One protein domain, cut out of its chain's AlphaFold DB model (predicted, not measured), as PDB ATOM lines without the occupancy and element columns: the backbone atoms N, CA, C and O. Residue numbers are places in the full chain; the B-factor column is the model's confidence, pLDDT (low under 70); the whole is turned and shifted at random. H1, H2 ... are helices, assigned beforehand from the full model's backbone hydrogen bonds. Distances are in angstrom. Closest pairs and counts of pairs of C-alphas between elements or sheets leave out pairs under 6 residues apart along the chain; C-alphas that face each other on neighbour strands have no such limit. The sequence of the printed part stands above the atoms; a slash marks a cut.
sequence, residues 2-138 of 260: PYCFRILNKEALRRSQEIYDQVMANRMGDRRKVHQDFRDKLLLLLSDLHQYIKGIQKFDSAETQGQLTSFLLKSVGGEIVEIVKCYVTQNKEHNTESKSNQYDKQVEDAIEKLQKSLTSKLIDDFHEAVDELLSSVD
ATOM      1  N   PRO A   2      26.886  21.877  89.743       58.16
ATOM      2  CA  PRO A   2      26.164  23.120  89.395       58.16
ATOM      3  C   PRO A   2      26.807  23.969  88.280       58.16
ATOM      4  O   PRO A   2      26.121  24.697  87.566       58.16
ATOM      5  N   TYR A   3      28.130  23.885  88.119       56.34
ATOM      6  CA  TYR A   3      28.882  24.707  87.160       56.34
ATOM      7  C   TYR A   3      28.654  24.276  85.700       56.34
ATOM      8  O   TYR A   3      28.542  25.114  84.810       56.34
ATOM      9  N   CYS A   4      28.496  22.967  85.473       57.34
ATOM     10  CA  CYS A   4      28.223  22.399  84.152       57.34
ATOM     11  C   CYS A   4      26.835  22.819  83.636       57.34
ATOM     12  O   CYS A   4      26.699  23.234  82.488       57.34
ATOM     13  N   PHE A   5      25.829  22.842  84.520       60.75
ATOM     14  CA  PHE A   5      24.484  23.330  84.196       60.75
ATOM     15  C   PHE A   5      24.469  24.806  83.787       60.75
ATOM     16  O   PHE A   5      23.774  25.159  82.844       60.75
ATOM     17  N   ARG A   6      25.249  25.679  84.441       66.12
ATOM     18  CA  ARG A   6      25.298  27.110  84.079       66.12
ATOM     19  C   ARG A   6      25.906  27.357  82.699       66.12
ATOM     20  O   ARG A   6      25.397  28.196  81.962       66.12
ATOM     21  N   ILE A   7      26.967  26.631  82.352       76.00
ATOM     22  CA  ILE A   7      27.613  26.740  81.035       76.00
ATOM     23  C   ILE A   7      26.679  26.203  79.948       76.00
ATOM     24  O   ILE A   7      26.471  26.874  78.940       76.00
ATOM     25  N   LEU A   8      26.058  25.044  80.189       76.50
ATOM     26  CA  LEU A   8      25.116  24.442  79.249       76.50
ATOM     27  C   LEU A   8      23.893  25.340  79.016       76.50
ATOM     28  O   LEU A   8      23.477  25.522  77.879       76.50
ATOM     29  N   ASN A   9      23.360  25.958  80.074       82.44
ATOM     30  CA  ASN A   9      22.206  26.851  79.975       82.44
ATOM     31  C   ASN A   9      22.552  28.154  79.227       82.44
ATOM     32  O   ASN A   9      21.764  28.638  78.419       82.44
ATOM     33  N   LYS A  10      23.763  28.693  79.431       84.12
ATOM     34  CA  LYS A  10      24.259  29.865  78.692       84.12
ATOM     35  C   LYS A  10      24.436  29.568  77.198       84.12
ATOM     36  O   LYS A  10      24.065  30.391  76.367       84.12
ATOM     37  N   GLU A  11      24.965  28.396  76.861       84.69
ATOM     38  CA  GLU A  11      25.152  27.980  75.469       84.69
ATOM     39  C   GLU A  11      23.821  27.632  74.781       84.69
ATOM     40  O   GLU A  11      23.619  27.970  73.615       84.69
ATOM     41  N   ALA A  12      22.872  27.035  75.509       82.31
ATOM     42  CA  ALA A  12      21.517  26.788  75.019       82.31
ATOM     43  C   ALA A  12      20.762  28.097  74.723       82.31
ATOM     44  O   ALA A  12      20.115  28.205  73.680       82.31
ATOM     45  N   LEU A  13      20.885  29.109  75.593       87.00
ATOM     46  CA  LEU A  13      20.321  30.445  75.364       87.00
ATOM     47  C   LEU A  13      20.946  31.124  74.143       87.00
ATOM     48  O   LEU A  13      20.216  31.648  73.308       87.00
ATOM     49  N   ARG A  14      22.277  31.053  73.998       88.25
ATOM     50  CA  ARG A  14      22.986  31.604  72.834       88.25
ATOM     51  C   ARG A  14      22.489  30.986  71.528       88.25
ATOM     52  O   ARG A  14      22.121  31.715  70.615       88.25
ATOM     53  N   ARG A  15      22.404  29.653  71.458       84.62
ATOM     54  CA  ARG A  15      21.889  28.953  70.268       84.62
ATOM     55  C   ARG A  15      20.422  29.260  69.995       84.62
ATOM     56  O   ARG A  15      20.042  29.413  68.842       84.62
ATOM     57  N   SER A  16      19.602  29.364  71.038       83.00
ATOM     58  CA  SER A  16      18.190  29.732  70.885       83.00
ATOM     59  C   SER A  16      18.042  31.143  70.317       83.00
ATOM     60  O   SER A  16      17.201  31.362  69.451       83.00
ATOM     61  N   GLN A  17      18.890  32.080  70.751       86.56
ATOM     62  CA  GLN A  17      18.913  33.443  70.231       86.56
ATOM     63  C   GLN A  17      19.405  33.499  68.779       86.56
ATOM     64  O   GLN A  17      18.766  34.136  67.953       86.56
ATOM     65  N   GLU A  18      20.457  32.757  68.430       89.00
ATOM     66  CA  GLU A  18      20.938  32.655  67.043       89.00
ATOM     67  C   GLU A  18      19.878  32.072  66.099       89.00
ATOM     68  O   GLU A  18      19.666  32.593  65.004       89.00
ATOM     69  N   ILE A  19      19.180  31.013  66.523       85.62
ATOM     70  CA  ILE A  19      18.075  30.428  65.754       85.62
ATOM     71  C   ILE A  19      16.927  31.435  65.632       85.62
ATOM     72  O   ILE A  19      16.373  31.594  64.547       85.62
ATOM     73  N   TYR A  20      16.580  32.138  66.713       82.50
ATOM     74  CA  TYR A  20      15.543  33.166  66.687       82.50
ATOM     75  C   TYR A  20      15.882  34.287  65.698       82.50
ATOM     76  O   TYR A  20      15.063  34.597  64.834       82.50
ATOM     77  N   ASP A  21      17.096  34.832  65.755       84.88
ATOM     78  CA  ASP A  21      17.551  35.901  64.864       84.88
ATOM     79  C   ASP A  21      17.549  35.446  63.395       84.88
ATOM     80  O   ASP A  21      17.093  36.182  62.518       84.88
ATOM     81  N   GLN A  22      17.972  34.207  63.117       80.25
ATOM     82  CA  GLN A  22      17.899  33.616  61.775       80.25
ATOM     83  C   GLN A  22      16.454  33.457  61.287       80.25
ATOM     84  O   GLN A  22      16.143  33.807  60.147       80.25
ATOM     85  N   VAL A  23      15.547  32.966  62.136       81.06
ATOM     86  CA  VAL A  23      14.125  32.812  61.790       81.06
ATOM     87  C   VAL A  23      13.474  34.177  61.552       81.06
ATOM     88  O   VAL A  23      12.726  34.329  60.584       81.06
ATOM     89  N   MET A  24      13.777  35.184  62.374       77.94
ATOM     90  CA  MET A  24      13.264  36.546  62.199       77.94
ATOM     91  C   MET A  24      13.796  37.197  60.919       77.94
ATOM     92  O   MET A  24      13.014  37.757  60.146       77.94
ATOM     93  N   ALA A  25      15.098  37.077  60.641       75.12
ATOM     94  CA  ALA A  25      15.703  37.600  59.418       75.12
ATOM     95  C   ALA A  25      15.093  36.959  58.159       75.12
ATOM     96  O   ALA A  25      14.731  37.675  57.221       75.12
ATOM     97  N   ASN A  26      14.903  35.636  58.167       74.19
ATOM     98  CA  ASN A  26      14.284  34.905  57.061       74.19
ATOM     99  C   ASN A  26      12.827  35.335  56.837       74.19
ATOM    100  O   ASN A  26      12.458  35.648  55.707       74.19
ATOM    101  N   ARG A  27      12.019  35.456  57.902       74.81
ATOM    102  CA  ARG A  27      10.631  35.954  57.806       74.81
ATOM    103  C   ARG A  27      10.557  37.367  57.223       74.81
ATOM    104  O   ARG A  27       9.708  37.653  56.382       74.81
ATOM    105  N   MET A  28      11.453  38.263  57.639       72.06
ATOM    106  CA  MET A  28      11.505  39.632  57.113       72.06
ATOM    107  C   MET A  28      11.963  39.707  55.652       72.06
ATOM    108  O   MET A  28      11.578  40.642  54.942       72.06
ATOM    109  N   GLY A  29      12.830  38.788  55.221       75.38
ATOM    110  CA  GLY A  29      13.245  38.650  53.826       75.38
ATOM    111  C   GLY A  29      12.096  38.164  52.945       75.38
ATOM    112  O   GLY A  29      11.809  38.780  51.921       75.38
ATOM    113  N   ASP A  30      11.390  37.130  53.398       78.31
ATOM    114  CA  ASP A  30      10.271  36.525  52.674       78.31
ATOM    115  C   ASP A  30       9.108  37.514  52.500       78.31
ATOM    116  O   ASP A  30       8.648  37.752  51.386       78.31
ATOM    117  N   ARG A  31       8.739  38.248  53.560       78.50
ATOM    118  CA  ARG A  31       7.705  39.298  53.487       78.50
ATOM    119  C   ARG A  31       8.034  40.399  52.476       78.50
ATOM    120  O   ARG A  31       7.157  40.863  51.751       78.50
ATOM    121  N   ARG A  32       9.297  40.845  52.434       82.12
ATOM    122  CA  ARG A  32       9.743  41.868  51.471       82.12
ATOM    123  C   ARG A  32       9.631  41.360  50.040       82.12
ATOM    124  O   ARG A  32       9.175  42.105  49.179       82.12
ATOM    125  N   LYS A  33      10.003  40.101  49.813       84.69
ATOM    126  CA  LYS A  33       9.881  39.453  48.512       84.69
ATOM    127  C   LYS A  33       8.417  39.305  48.088       84.69
ATOM    128  O   LYS A  33       8.080  39.734  46.996       84.69
ATOM    129  N   VAL A  34       7.538  38.819  48.969       84.94
ATOM    130  CA  VAL A  34       6.091  38.700  48.702       84.94
ATOM    131  C   VAL A  34       5.476  40.052  48.326       84.94
ATOM    132  O   VAL A  34       4.753  40.146  47.338       84.94
ATOM    133  N   HIS A  35       5.791  41.118  49.070       86.88
ATOM    134  CA  HIS A  35       5.313  42.465  48.741       86.88
ATOM    135  C   HIS A  35       5.880  42.982  47.412       86.88
ATOM    136  O   HIS A  35       5.155  43.604  46.639       86.88
ATOM    137  N   GLN A  36       7.152  42.705  47.115       89.31
ATOM    138  CA  GLN A  36       7.758  43.079  45.840       89.31
ATOM    139  C   GLN A  36       7.115  42.338  44.658       89.31
ATOM    140  O   GLN A  36       6.725  42.980  43.687       89.31
ATOM    141  N   ASP A  37       6.930  41.022  44.765       89.69
ATOM    142  CA  ASP A  37       6.305  40.201  43.725       89.69
ATOM    143  C   ASP A  37       4.840  40.611  43.497       89.69
ATOM    144  O   ASP A  37       4.384  40.693  42.355       89.69
ATOM    145  N   PHE A  38       4.099  40.911  44.573       90.94
ATOM    146  CA  PHE A  38       2.746  41.470  44.500       90.94
ATOM    147  C   PHE A  38       2.734  42.808  43.760       90.94
ATOM    148  O   PHE A  38       1.967  42.985  42.813       90.94
ATOM    149  N   ARG A  39       3.609  43.734  44.163       90.69
ATOM    150  CA  ARG A  39       3.726  45.056  43.550       90.69
ATOM    151  C   ARG A  39       4.023  44.958  42.059       90.69
ATOM    152  O   ARG A  39       3.368  45.636  41.272       90.69
ATOM    153  N   ASP A  40       5.005  44.149  41.671       91.00
ATOM    154  CA  ASP A  40       5.430  44.041  40.277       91.00
ATOM    155  C   ASP A  40       4.308  43.451  39.404       91.00
ATOM    156  O   ASP A  40       4.036  43.973  38.321       91.00
ATOM    157  N   LYS A  41       3.576  42.446  39.909       92.31
ATOM    158  CA  LYS A  41       2.389  41.889  39.235       92.31
ATOM    159  C   LYS A  41       1.245  42.898  39.123       92.31
ATOM    160  O   LYS A  41       0.668  43.045  38.049       92.31
ATOM    161  N   LEU A  42       0.932  43.610  40.206       92.75
ATOM    162  CA  LEU A  42      -0.139  44.608  40.223       92.75
ATOM    163  C   LEU A  42       0.146  45.739  39.228       92.75
ATOM    164  O   LEU A  42      -0.716  46.105  38.432       92.75
ATOM    165  N   LEU A  43       1.367  46.278  39.241       91.38
ATOM    166  CA  LEU A  43       1.764  47.350  38.328       91.38
ATOM    167  C   LEU A  43       1.770  46.894  36.863       91.38
ATOM    168  O   LEU A  43       1.425  47.688  35.988       91.38
ATOM    169  N   LEU A  44       2.122  45.633  36.595       91.50
ATOM    170  CA  LEU A  44       2.030  45.050  35.257       91.50
ATOM    171  C   LEU A  44       0.576  45.008  34.767       91.50
ATOM    172  O   LEU A  44       0.294  45.528  33.690       91.50
ATOM    173  N   LEU A  45      -0.351  44.488  35.579       92.81
ATOM    174  CA  LEU A  45      -1.776  44.432  35.227       92.81
ATOM    175  C   LEU A  45      -2.393  45.817  35.024       92.81
ATOM    176  O   LEU A  45      -3.214  45.999  34.129       92.81
ATOM    177  N   LEU A  46      -1.991  46.807  35.822       91.88
ATOM    178  CA  LEU A  46      -2.452  48.189  35.659       91.88
ATOM    179  C   LEU A  46      -1.909  48.822  34.369       91.88
ATOM    180  O   LEU A  46      -2.637  49.531  33.675       91.88
ATOM    181  N   SER A  47      -0.659  48.522  34.008       91.06
ATOM    182  CA  SER A  47      -0.083  48.926  32.720       91.06
ATOM    183  C   SER A  47      -0.805  48.263  31.541       91.06
ATOM    184  O   SER A  47      -1.094  48.925  30.541       91.06
ATOM    185  N   ASP A  48      -1.129  46.973  31.659       92.81
ATOM    186  CA  ASP A  48      -1.917  46.239  30.667       92.81
ATOM    187  C   ASP A  48      -3.302  46.856  30.498       92.81
ATOM    188  O   ASP A  48      -3.700  47.189  29.380       92.81
ATOM    189  N   LEU A  49      -4.009  47.078  31.609       92.88
ATOM    190  CA  LEU A  49      -5.334  47.684  31.638       92.88
ATOM    191  C   LEU A  49      -5.354  49.039  30.932       92.88
ATOM    192  O   LEU A  49      -6.191  49.262  30.057       92.88
ATOM    193  N   HIS A  50      -4.412  49.922  31.266       90.50
ATOM    194  CA  HIS A  50      -4.304  51.237  30.636       90.50
ATOM    195  C   HIS A  50      -4.137  51.134  29.120       90.50
ATOM    196  O   HIS A  50      -4.773  51.860  28.353       90.50
ATOM    197  N   GLN A  51      -3.310  50.195  28.666       92.31
ATOM    198  CA  GLN A  51      -3.075  50.001  27.245       92.31
ATOM    199  C   GLN A  51      -4.280  49.367  26.533       92.31
ATOM    200  O   GLN A  51      -4.568  49.717  25.388       92.31
ATOM    201  N   TYR A  52      -5.024  48.493  27.214       94.94
ATOM    202  CA  TYR A  52      -6.293  47.966  26.720       94.94
ATOM    203  C   TYR A  52      -7.355  49.061  26.589       94.94
ATOM    204  O   TYR A  52      -8.046  49.101  25.574       94.94
ATOM    205  N   ILE A  53      -7.453  49.989  27.546       92.81
ATOM    206  CA  ILE A  53      -8.376  51.132  27.463       92.81
ATOM    207  C   ILE A  53      -8.045  52.004  26.245       92.81
ATOM    208  O   ILE A  53      -8.939  52.327  25.459       92.81
ATOM    209  N   LYS A  54      -6.761  52.323  26.021       93.50
ATOM    210  CA  LYS A  54      -6.321  53.042  24.810       93.50
ATOM    211  C   LYS A  54      -6.680  52.299  23.521       93.50
ATOM    212  O   LYS A  54      -6.996  52.946  22.523       93.50
ATOM    213  N   GLY A  55      -6.619  50.966  23.532       94.50
ATOM    214  CA  GLY A  55      -7.044  50.127  22.413       94.50
ATOM    215  C   GLY A  55      -8.550  50.193  22.170       94.50
ATOM    216  O   GLY A  55      -8.984  50.409  21.043       94.50
ATOM    217  N   ILE A  56      -9.361  50.100  23.224       94.69
ATOM    218  CA  ILE A  56     -10.825  50.206  23.126       94.69
ATOM    219  C   ILE A  56     -11.240  51.569  22.553       94.69
ATOM    220  O   ILE A  56     -12.131  51.636  21.711       94.69
ATOM    221  N   GLN A  57     -10.545  52.649  22.909       94.19
ATOM    222  CA  GLN A  57     -10.798  53.988  22.362       94.19
ATOM    223  C   GLN A  57     -10.557  54.109  20.843       94.19
ATOM    224  O   GLN A  57     -10.915  55.127  20.256       94.19
ATOM    225  N   LYS A  58      -9.954  53.106  20.186       94.56
ATOM    226  CA  LYS A  58      -9.772  53.089  18.723       94.56
ATOM    227  C   LYS A  58     -11.029  52.705  17.950       94.56
ATOM    228  O   LYS A  58     -11.059  52.918  16.744       94.56
ATOM    229  N   PHE A  59     -12.042  52.137  18.602       93.25
ATOM    230  CA  PHE A  59     -13.294  51.773  17.940       93.25
ATOM    231  C   PHE A  59     -14.194  52.998  17.775       93.25
ATOM    232  O   PHE A  59     -14.338  53.776  18.706       93.25
ATOM    233  N   ASP A  60     -14.861  53.137  16.631       90.69
ATOM    234  CA  ASP A  60     -15.728  54.297  16.365       90.69
ATOM    235  C   ASP A  60     -17.047  54.257  17.167       90.69
ATOM    236  O   ASP A  60     -17.635  55.291  17.483       90.69
ATOM    237  N   SER A  61     -17.538  53.058  17.496       93.00
ATOM    238  CA  SER A  61     -18.835  52.865  18.156       93.00
ATOM    239  C   SER A  61     -18.728  52.968  19.677       93.00
ATOM    240  O   SER A  61     -18.122  52.109  20.322       93.00
ATOM    241  N   ALA A  62     -19.395  53.967  20.263       91.69
ATOM    242  CA  ALA A  62     -19.492  54.135  21.716       91.69
ATOM    243  C   ALA A  62     -20.150  52.927  22.412       91.69
ATOM    244  O   ALA A  62     -19.779  52.570  23.530       91.69
ATOM    245  N   GLU A  63     -21.091  52.254  21.742       92.50
ATOM    246  CA  GLU A  63     -21.709  51.034  22.265       92.50
ATOM    247  C   GLU A  63     -20.680  49.902  22.374       92.50
ATOM    248  O   GLU A  63     -20.546  49.273  23.427       92.50
ATOM    249  N   THR A  64     -19.902  49.681  21.311       92.19
ATOM    250  CA  THR A  64     -18.817  48.694  21.298       92.19
ATOM    251  C   THR A  64     -17.780  49.007  22.369       92.19
ATOM    252  O   THR A  64     -17.388  48.110  23.115       92.19
ATOM    253  N   GLN A  65     -17.378  50.276  22.491       93.19
ATOM    254  CA  GLN A  65     -16.460  50.709  23.540       93.19
ATOM    255  C   GLN A  65     -17.002  50.367  24.932       93.19
ATOM    256  O   GLN A  65     -16.300  49.745  25.723       93.19
ATOM    257  N   GLY A  66     -18.269  50.683  25.222       92.00
ATOM    258  CA  GLY A  66     -18.892  50.377  26.511       92.00
ATOM    259  C   GLY A  66     -18.948  48.876  26.823       92.00
ATOM    260  O   GLY A  66     -18.664  48.459  27.952       92.00
ATOM    261  N   GLN A  67     -19.265  48.045  25.827       92.69
ATOM    262  CA  GLN A  67     -19.286  46.587  25.980       92.69
ATOM    263  C   GLN A  67     -17.887  46.009  26.238       92.69
ATOM    264  O   GLN A  67     -17.726  45.162  27.122       92.69
ATOM    265  N   LEU A  68     -16.878  46.474  25.495       93.25
ATOM    266  CA  LEU A  68     -15.489  46.047  25.661       93.25
ATOM    267  C   LEU A  68     -14.916  46.504  27.003       93.25
ATOM    268  O   LEU A  68     -14.288  45.701  27.687       93.25
ATOM    269  N   THR A  69     -15.195  47.738  27.428       93.06
ATOM    270  CA  THR A  69     -14.794  48.248  28.748       93.06
ATOM    271  C   THR A  69     -15.421  47.417  29.863       93.06
ATOM    272  O   THR A  69     -14.722  46.976  30.772       93.06
ATOM    273  N   SER A  70     -16.715  47.095  29.759       92.00
ATOM    274  CA  SER A  70     -17.401  46.243  30.743       92.00
ATOM    275  C   SER A  70     -16.790  44.838  30.828       92.00
ATOM    276  O   SER A  70     -16.687  44.256  31.908       92.00
ATOM    277  N   PHE A  71     -16.389  44.264  29.690       92.94
ATOM    278  CA  PHE A  71     -15.675  42.987  29.655       92.94
ATOM    279  C   PHE A  71     -14.268  43.098  30.262       92.94
ATOM    280  O   PHE A  71     -13.847  42.217  31.018       92.94
ATOM    281  N   LEU A  72     -13.545  44.172  29.950       93.25
ATOM    282  CA  LEU A  72     -12.194  44.415  30.436       93.25
ATOM    283  C   LEU A  72     -12.165  44.555  31.963       93.25
ATOM    284  O   LEU A  72     -11.348  43.908  32.613       93.25
ATOM    285  N   LEU A  73     -13.098  45.324  32.530       92.44
ATOM    286  CA  LEU A  73     -13.252  45.473  33.976       92.44
ATOM    287  C   LEU A  73     -13.517  44.124  34.648       92.44
ATOM    288  O   LEU A  73     -12.818  43.750  35.582       92.44
ATOM    289  N   LYS A  74     -14.454  43.328  34.126       91.94
ATOM    290  CA  LYS A  74     -14.743  41.997  34.687       91.94
ATOM    291  C   LYS A  74     -13.570  41.023  34.587       91.94
ATOM    292  O   LYS A  74     -13.433  40.166  35.451       91.94
ATOM    293  N   SER A  75     -12.756  41.129  33.539       91.94
ATOM    294  CA  SER A  75     -11.622  40.227  33.316       91.94
ATOM    295  C   SER A  75     -10.364  40.697  34.048       91.94
ATOM    296  O   SER A  75      -9.989  40.107  35.053       91.94
ATOM    297  N   VAL A  76      -9.722  41.768  33.580       92.25
ATOM    298  CA  VAL A  76      -8.468  42.289  34.154       92.25
ATOM    299  C   VAL A  76      -8.712  42.952  35.502       92.25
ATOM    300  O   VAL A  76      -7.945  42.734  36.432       92.25
ATOM    301  N   GLY A  77      -9.793  43.722  35.646       91.62
ATOM    302  CA  GLY A  77     -10.148  44.297  36.947       91.62
ATOM    303  C   GLY A  77     -10.455  43.214  37.989       91.62
ATOM    304  O   GLY A  77     -10.023  43.325  39.134       91.62
ATOM    305  N   GLY A  78     -11.112  42.123  37.582       92.38
ATOM    306  CA  GLY A  78     -11.309  40.938  38.423       92.38
ATOM    307  C   GLY A  78      -9.993  40.277  38.848       92.38
ATOM    308  O   GLY A  78      -9.819  39.956  40.020       92.38
ATOM    309  N   GLU A  79      -9.043  40.136  37.922       93.69
ATOM    310  CA  GLU A  79      -7.700  39.609  38.198       93.69
ATOM    311  C   GLU A  79      -6.920  40.496  39.183       93.69
ATOM    312  O   GLU A  79      -6.298  39.989  40.117       93.69
ATOM    313  N   ILE A  80      -7.014  41.822  39.037       93.25
ATOM    314  CA  ILE A  80      -6.426  42.786  39.976       93.25
ATOM    315  C   ILE A  80      -7.008  42.589  41.381       93.25
ATOM    316  O   ILE A  80      -6.249  42.467  42.341       93.25
ATOM    317  N   VAL A  81      -8.339  42.522  41.507       92.44
ATOM    318  CA  VAL A  81      -9.009  42.272  42.794       92.44
ATOM    319  C   VAL A  81      -8.513  40.974  43.425       92.44
ATOM    320  O   VAL A  81      -8.236  40.946  44.625       92.44
ATOM    321  N   GLU A  82      -8.395  39.905  42.640       92.88
ATOM    322  CA  GLU A  82      -7.978  38.600  43.150       92.88
ATOM    323  C   GLU A  82      -6.540  38.630  43.672       92.88
ATOM    324  O   GLU A  82      -6.283  38.215  44.800       92.88
ATOM    325  N   ILE A  83      -5.604  39.211  42.914       91.81
ATOM    326  CA  ILE A  83      -4.205  39.338  43.346       91.81
ATOM    327  C   ILE A  83      -4.092  40.132  44.651       91.81
ATOM    328  O   ILE A  83      -3.319  39.764  45.538       91.81
ATOM    329  N   VAL A  84      -4.874  41.202  44.790       89.75
ATOM    330  CA  VAL A  84      -4.897  42.026  46.001       89.75
ATOM    331  C   VAL A  84      -5.440  41.233  47.188       89.75
ATOM    332  O   VAL A  84      -4.832  41.245  48.258       89.75
ATOM    333  N   LYS A  85      -6.529  40.479  47.008       88.75
ATOM    334  CA  LYS A  85      -7.062  39.597  48.056       88.75
ATOM    335  C   LYS A  85      -6.063  38.525  48.468       88.75
ATOM    336  O   LYS A  85      -5.869  38.314  49.663       88.75
ATOM    337  N   CYS A  86      -5.409  37.871  47.507       88.19
ATOM    338  CA  CYS A  86      -4.364  36.893  47.797       88.19
ATOM    339  C   CYS A  86      -3.238  37.520  48.625       88.19
ATOM    340  O   CYS A  86      -2.821  36.935  49.623       88.19
ATOM    341  N   TYR A  87      -2.784  38.722  48.255       87.06
ATOM    342  CA  TYR A  87      -1.759  39.448  49.001       87.06
ATOM    343  C   TYR A  87      -2.204  39.741  50.439       87.06
ATOM    344  O   TYR A  87      -1.458  39.457  51.377       87.06
ATOM    345  N   VAL A  88      -3.421  40.250  50.648       84.25
ATOM    346  CA  VAL A  88      -3.937  40.536  51.998       84.25
ATOM    347  C   VAL A  88      -4.019  39.271  52.849       84.25
ATOM    348  O   VAL A  88      -3.544  39.275  53.983       84.25
ATOM    349  N   THR A  89      -4.555  38.177  52.306       83.44
ATOM    350  CA  THR A  89      -4.643  36.893  53.016       83.44
ATOM    351  C   THR A  89      -3.261  36.384  53.425       83.44
ATOM    352  O   THR A  89      -3.051  36.067  54.594       83.44
ATOM    353  N   GLN A  90      -2.283  36.410  52.513       80.31
ATOM    354  CA  GLN A  90      -0.905  36.005  52.812       80.31
ATOM    355  C   GLN A  90      -0.271  36.884  53.901       80.31
ATOM    356  O   GLN A  90       0.392  36.380  54.807       80.31
ATOM    357  N   ASN A  91      -0.496  38.202  53.879       76.38
ATOM    358  CA  ASN A  91       0.048  39.086  54.917       76.38
ATOM    359  C   ASN A  91      -0.585  38.848  56.291       76.38
ATOM    360  O   ASN A  91       0.121  38.957  57.294       76.38
ATOM    361  N   LYS A  92      -1.874  38.499  56.351       74.38
ATOM    362  CA  LYS A  92      -2.554  38.142  57.606       74.38
ATOM    363  C   LYS A  92      -2.005  36.851  58.208       74.38
ATOM    364  O   LYS A  92      -1.761  36.800  59.409       74.38
ATOM    365  N   GLU A  93      -1.737  35.837  57.387       67.88
ATOM    366  CA  GLU A  93      -1.118  34.582  57.841       67.88
ATOM    367  C   GLU A  93       0.292  34.806  58.418       67.88
ATOM    368  O   GLU A  93       0.681  34.171  59.402       67.88
ATOM    369  N   HIS A  94       1.048  35.753  57.854       64.81
ATOM    370  CA  HIS A  94       2.390  36.097  58.325       64.81
ATOM    371  C   HIS A  94       2.417  37.036  59.550       64.81
ATOM    372  O   HIS A  94       3.410  37.028  60.282       64.81
ATOM    373  N   ASN A  95       1.359  37.818  59.803       61.97
ATOM    374  CA  ASN A  95       1.271  38.793  60.900       61.97
ATOM    375  C   ASN A  95       0.261  38.345  61.975       61.97
ATOM    376  O   ASN A  95      -0.862  38.832  62.047       61.97
ATOM    377  N   THR A  96       0.672  37.447  62.870       55.28
ATOM    378  CA  THR A  96      -0.168  36.932  63.974       55.28
ATOM    379  C   THR A  96      -0.236  37.860  65.205       55.28
ATOM    380  O   THR A  96      -0.890  37.530  66.192       55.28
ATOM    381  N   GLU A  97       0.407  39.036  65.180       53.22
ATOM    382  CA  GLU A  97       0.548  39.932  66.342       53.22
ATOM    383  C   GLU A  97      -0.197  41.276  66.176       53.22
ATOM    384  O   GLU A  97       0.394  42.305  65.870       53.22
ATOM    385  N   SER A  98      -1.516  41.247  66.409       52.06
ATOM    386  CA  SER A  98      -2.408  42.229  67.085       52.06
ATOM    387  C   SER A  98      -2.281  43.763  66.890       52.06
ATOM    388  O   SER A  98      -3.000  44.499  67.566       52.06
ATOM    389  N   LYS A  99      -1.437  44.304  66.002       51.47
ATOM    390  CA  LYS A  99      -1.318  45.763  65.753       51.47
ATOM    391  C   LYS A  99      -1.895  46.237  64.406       51.47
ATOM    392  O   LYS A  99      -1.762  47.414  64.090       51.47
ATOM    393  N   SER A 100      -2.546  45.368  63.627       54.75
ATOM    394  CA  SER A 100      -2.909  45.628  62.220       54.75
ATOM    395  C   SER A 100      -4.374  46.002  61.944       54.75
ATOM    396  O   SER A 100      -4.681  46.377  60.818       54.75
ATOM    397  N   ASN A 101      -5.277  45.981  62.933       58.50
ATOM    398  CA  ASN A 101      -6.727  46.057  62.670       58.50
ATOM    399  C   ASN A 101      -7.203  47.283  61.859       58.50
ATOM    400  O   ASN A 101      -8.190  47.178  61.139       58.50
ATOM    401  N   GLN A 102      -6.554  48.448  61.977       61.66
ATOM    402  CA  GLN A 102      -6.921  49.634  61.182       61.66
ATOM    403  C   GLN A 102      -6.367  49.593  59.753       61.66
ATOM    404  O   GLN A 102      -7.082  49.964  58.828       61.66
ATOM    405  N   TYR A 103      -5.127  49.126  59.577       67.31
ATOM    406  CA  TYR A 103      -4.513  48.958  58.258       67.31
ATOM    407  C   TYR A 103      -5.272  47.902  57.449       67.31
ATOM    408  O   TYR A 103      -5.664  48.150  56.314       67.31
ATOM    409  N   ASP A 104      -5.583  46.768  58.081       74.56
ATOM    410  CA  ASP A 104      -6.332  45.685  57.444       74.56
ATOM    411  C   ASP A 104      -7.727  46.150  57.013       74.56
ATOM    412  O   ASP A 104      -8.160  45.838  55.907       74.56
ATOM    413  N   LYS A 105      -8.397  46.966  57.839       79.69
ATOM    414  CA  LYS A 105      -9.711  47.523  57.510       79.69
ATOM    415  C   LYS A 105      -9.659  48.517  56.347       79.69
ATOM    416  O   LYS A 105     -10.513  48.465  55.474       79.69
ATOM    417  N   GLN A 106      -8.653  49.391  56.304       83.75
ATOM    418  CA  GLN A 106      -8.489  50.337  55.196       83.75
ATOM    419  C   GLN A 106      -8.271  49.613  53.859       83.75
ATOM    420  O   GLN A 106      -8.834  50.010  52.841       83.75
ATOM    421  N   VAL A 107      -7.476  48.539  53.861       84.19
ATOM    422  CA  VAL A 107      -7.247  47.729  52.659       84.19
ATOM    423  C   VAL A 107      -8.508  46.943  52.275       84.19
ATOM    424  O   VAL A 107      -8.831  46.854  51.094       84.19
ATOM    425  N   GLU A 108      -9.255  46.406  53.243       86.69
ATOM    426  CA  GLU A 108     -10.546  45.745  52.997       86.69
ATOM    427  C   GLU A 108     -11.582  46.694  52.379       86.69
ATOM    428  O   GLU A 108     -12.178  46.354  51.355       86.69
ATOM    429  N   ASP A 109     -11.737  47.900  52.932       89.81
ATOM    430  CA  ASP A 109     -12.643  48.929  52.409       89.81
ATOM    431  C   ASP A 109     -12.257  49.317  50.963       89.81
ATOM    432  O   ASP A 109     -13.119  49.421  50.081       89.81
ATOM    433  N   ALA A 110     -10.953  49.450  50.680       90.06
ATOM    434  CA  ALA A 110     -10.446  49.728  49.336       90.06
ATOM    435  C   ALA A 110     -10.709  48.571  48.351       90.06
ATOM    436  O   ALA A 110     -11.098  48.808  47.204       90.06
ATOM    437  N   ILE A 111     -10.566  47.313  48.791       90.00
ATOM    438  CA  ILE A 111     -10.917  46.128  47.988       90.00
ATOM    439  C   ILE A 111     -12.414  46.116  47.683       90.00
ATOM    440  O   ILE A 111     -12.792  45.881  46.536       90.00
ATOM    441  N   GLU A 112     -13.274  46.383  48.665       91.19
ATOM    442  CA  GLU A 112     -14.718  46.434  48.436       91.19
ATOM    443  C   GLU A 112     -15.096  47.509  47.417       91.19
ATOM    444  O   GLU A 112     -15.941  47.275  46.546       91.19
ATOM    445  N   LYS A 113     -14.478  48.691  47.508       91.94
ATOM    446  CA  LYS A 113     -14.703  49.774  46.549       91.94
ATOM    447  C   LYS A 113     -14.247  49.372  45.145       91.94
ATOM    448  O   LYS A 113     -15.005  49.554  44.190       91.94
ATOM    449  N   LEU A 114     -13.075  48.750  45.026       92.06
ATOM    450  CA  LEU A 114     -12.569  48.220  43.760       92.06
ATOM    451  C   LEU A 114     -13.477  47.123  43.183       92.06
ATOM    452  O   LEU A 114     -13.730  47.081  41.985       92.06
ATOM    453  N   GLN A 115     -14.029  46.250  44.023       92.25
ATOM    454  CA  GLN A 115     -14.990  45.237  43.585       92.25
ATOM    455  C   GLN A 115     -16.288  45.852  43.066       92.25
ATOM    456  O   GLN A 115     -16.827  45.391  42.058       92.25
ATOM    457  N   LYS A 116     -16.793  46.894  43.736       91.81
ATOM    458  CA  LYS A 116     -17.994  47.618  43.301       91.81
ATOM    459  C   LYS A 116     -17.753  48.297  41.948       91.81
ATOM    460  O   LYS A 116     -18.618  48.208  41.072       91.81
ATOM    461  N   SER A 117     -16.569  48.877  41.728       91.75
ATOM    462  CA  SER A 117     -16.243  49.560  40.469       91.75
ATOM    463  C   SER A 117     -16.157  48.620  39.258       91.75
ATOM    464  O   SER A 117     -16.443  49.060  38.149       91.75
ATOM    465  N   LEU A 118     -15.927  47.307  39.438       89.81
ATOM    466  CA  LEU A 118     -15.991  46.313  38.342       89.81
ATOM    467  C   LEU A 118     -17.360  46.232  37.648       89.81
ATOM    468  O   LEU A 118     -17.467  45.741  36.522       89.81
ATOM    469  N   THR A 119     -18.416  46.646  38.351       86.06
ATOM    470  CA  THR A 119     -19.789  46.680  37.824       86.06
ATOM    471  C   THR A 119     -20.200  48.062  37.325       86.06
ATOM    472  O   THR A 119     -21.256  48.182  36.696       86.06
ATOM    473  N   SER A 120     -19.369  49.086  37.558       76.25
ATOM    474  CA  SER A 120     -19.592  50.408  36.985       76.25
ATOM    475  C   SER A 120     -19.422  50.360  35.468       76.25
ATOM    476  O   SER A 120     -18.631  49.595  34.916       76.25
ATOM    477  N   LYS A 121     -20.197  51.195  34.772       69.00
ATOM    478  CA  LYS A 121     -20.013  51.452  33.337       69.00
ATOM    479  C   LYS A 121     -18.955  52.530  33.084       69.00
ATOM    480  O   LYS A 121     -18.598  52.752  31.930       69.00
ATOM    481  N   LEU A 122     -18.494  53.205  34.137       79.19
ATOM    482  CA  LEU A 122     -17.528  54.292  34.071       79.19
ATOM    483  C   LEU A 122     -16.150  53.770  34.463       79.19
ATOM    484  O   LEU A 122     -15.963  53.188  35.528       79.19
ATOM    485  N   ILE A 123     -15.182  53.985  33.576       86.25
ATOM    486  CA  ILE A 123     -13.791  53.591  33.810       86.25
ATOM    487  C   ILE A 123     -13.119  54.468  34.874       86.25
ATOM    488  O   ILE A 123     -12.220  54.008  35.572       86.25
ATOM    489  N   ASP A 124     -13.594  55.703  35.029       87.75
ATOM    490  CA  ASP A 124     -13.064  56.661  35.995       87.75
ATOM    491  C   ASP A 124     -13.305  56.186  37.434       87.75
ATOM    492  O   ASP A 124     -12.369  56.177  38.229       87.75
ATOM    493  N   ASP A 125     -14.490  55.634  37.731       89.50
ATOM    494  CA  ASP A 125     -14.793  55.012  39.030       89.50
ATOM    495  C   ASP A 125     -13.800  53.888  39.378       89.50
ATOM    496  O   ASP A 125     -13.461  53.663  40.542       89.50
ATOM    497  N   PHE A 126     -13.342  53.145  38.363       90.31
ATOM    498  CA  PHE A 126     -12.348  52.093  38.549       90.31
ATOM    499  C   PHE A 126     -10.957  52.675  38.823       90.31
ATOM    500  O   PHE A 126     -10.283  52.200  39.734       90.31
ATOM    501  N   HIS A 127     -10.535  53.708  38.087       89.81
ATOM    502  CA  HIS A 127      -9.256  54.381  38.333       89.81
ATOM    503  C   HIS A 127      -9.188  54.999  39.734       89.81
ATOM    504  O   HIS A 127      -8.201  54.789  40.434       89.81
ATOM    505  N   GLU A 128     -10.254  55.663  40.185       91.44
ATOM    506  CA  GLU A 128     -10.322  56.214  41.544       91.44
ATOM    507  C   GLU A 128     -10.198  55.122  42.615       91.44
ATOM    508  O   GLU A 128      -9.484  55.288  43.605       91.44
ATOM    509  N   ALA A 129     -10.862  53.978  42.416       92.00
ATOM    510  CA  ALA A 129     -10.755  52.848  43.334       92.00
ATOM    511  C   ALA A 129      -9.350  52.218  43.336       92.00
ATOM    512  O   ALA A 129      -8.878  51.771  44.382       92.00
ATOM    513  N   VAL A 130      -8.664  52.194  42.187       90.69
ATOM    514  CA  VAL A 130      -7.266  51.750  42.092       90.69
ATOM    515  C   VAL A 130      -6.335  52.700  42.839       90.69
ATOM    516  O   VAL A 130      -5.480  52.223  43.577       90.69
ATOM    517  N   ASP A 131      -6.490  54.014  42.688       90.19
ATOM    518  CA  ASP A 131      -5.640  54.995  43.374       90.19
ATOM    519  C   ASP A 131      -5.789  54.912  44.900       90.19
ATOM    520  O   ASP A 131      -4.799  54.969  45.639       90.19
ATOM    521  N   GLU A 132      -7.016  54.701  45.381       90.69
ATOM    522  CA  GLU A 132      -7.292  54.460  46.799       90.69
ATOM    523  C   GLU A 132      -6.656  53.153  47.287       90.69
ATOM    524  O   GLU A 132      -5.984  53.140  48.322       90.69
ATOM    525  N   LEU A 133      -6.779  52.073  46.509       91.00
ATOM    526  CA  LEU A 133      -6.128  50.805  46.816       91.00
ATOM    527  C   LEU A 133      -4.608  50.960  46.889       91.00
ATOM    528  O   LEU A 133      -4.005  50.550  47.876       91.00
ATOM    529  N   LEU A 134      -3.981  51.545  45.868       88.81
ATOM    530  CA  LEU A 134      -2.533  51.740  45.805       88.81
ATOM    531  C   LEU A 134      -2.016  52.540  47.000       88.81
ATOM    532  O   LEU A 134      -0.979  52.195  47.566       88.81
ATOM    533  N   SER A 135      -2.780  53.551  47.414       87.88
ATOM    534  CA  SER A 135      -2.504  54.332  48.619       87.88
ATOM    535  C   SER A 135      -2.628  53.493  49.893       87.88
ATOM    536  O   SER A 135      -1.818  53.656  50.798       87.88
ATOM    537  N   SER A 136      -3.594  52.572  49.970       85.38
ATOM    538  CA  SER A 136      -3.779  51.694  51.138       85.38
ATOM    539  C   SER A 136      -2.685  50.632  51.308       85.38
ATOM    540  O   SER A 136      -2.468  50.167  52.421       85.38
ATOM    541  N   VAL A 137      -1.984  50.256  50.229       84.31
ATOM    542  CA  VAL A 137      -0.900  49.251  50.250       84.31
ATOM    543  C   VAL A 137       0.498  49.850  50.042       84.31
ATOM    544  O   VAL A 137       1.436  49.117  49.727       84.31
ATOM    545  N   ASP A 138       0.645  51.172  50.186       83.00
ATOM    546  CA  ASP A 138       1.902  51.922  50.022       83.00
ATOM    547  C   ASP A 138       2.608  51.712  48.660       83.00
ATOM    548  O   ASP A 138       3.837  51.791  48.536       83.00
TER     549      ASP A 138
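This is residues 2 to 138 of the 260 residues of the protein "E3 UFM1-protein ligase 1 homolog" of Schizaphis graminum (UniProt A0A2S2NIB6). One very long helix, H1, sticks out with residues 2 to 26 as a bare arm; its later part makes a hairpin with H2, and H3 and H4 fold back in turn, an up-and-down bundle with H2, each running against the one before. The printed part has 137 residues, of which 119 are in four named helices, H1, H2, H3 and H4 in that order along the chain, with no named strand; the class is all helix. The whole is extended, a rod of 89 by 25 by 18 A, radius of gyration of the C-alphas 22.8 A.

H1, residues 2 to 56, touches H2, residues 62 to 94, with residues 31 to 56 alone, at a shallow tilt of 2 degrees, opposite ways; the closest C-alphas, of Ile 56 and Gln 65, are 5.7 A apart. H2 touches H3, residues 101 to 117, with residues 78 to 88 alone; the closest C-alphas, of Val 81 and Gln 115, are 6.7 A apart. H3 touches H4, residues 123 to 136; the closest C-alphas, of Leu 114 and Ala 129, are 5.0 A apart. Every O i to N i+4 pair is within hydrogen-bond range in H1, H3 and H4, and 28 of 29 in H2.

H1 begins at C-alpha 2 (26.164, 23.120, 89.395) and is 80.6 A long; H2 is 46.3 A, H3 24.4 A and H4 20.1 A, ending at C-alpha 136 (-3.779, 51.694, 51.138).

The printed part has no cut and no long link. The model's pLDDT is under 70 at residues 2 to 6, 93 to 103 and 121.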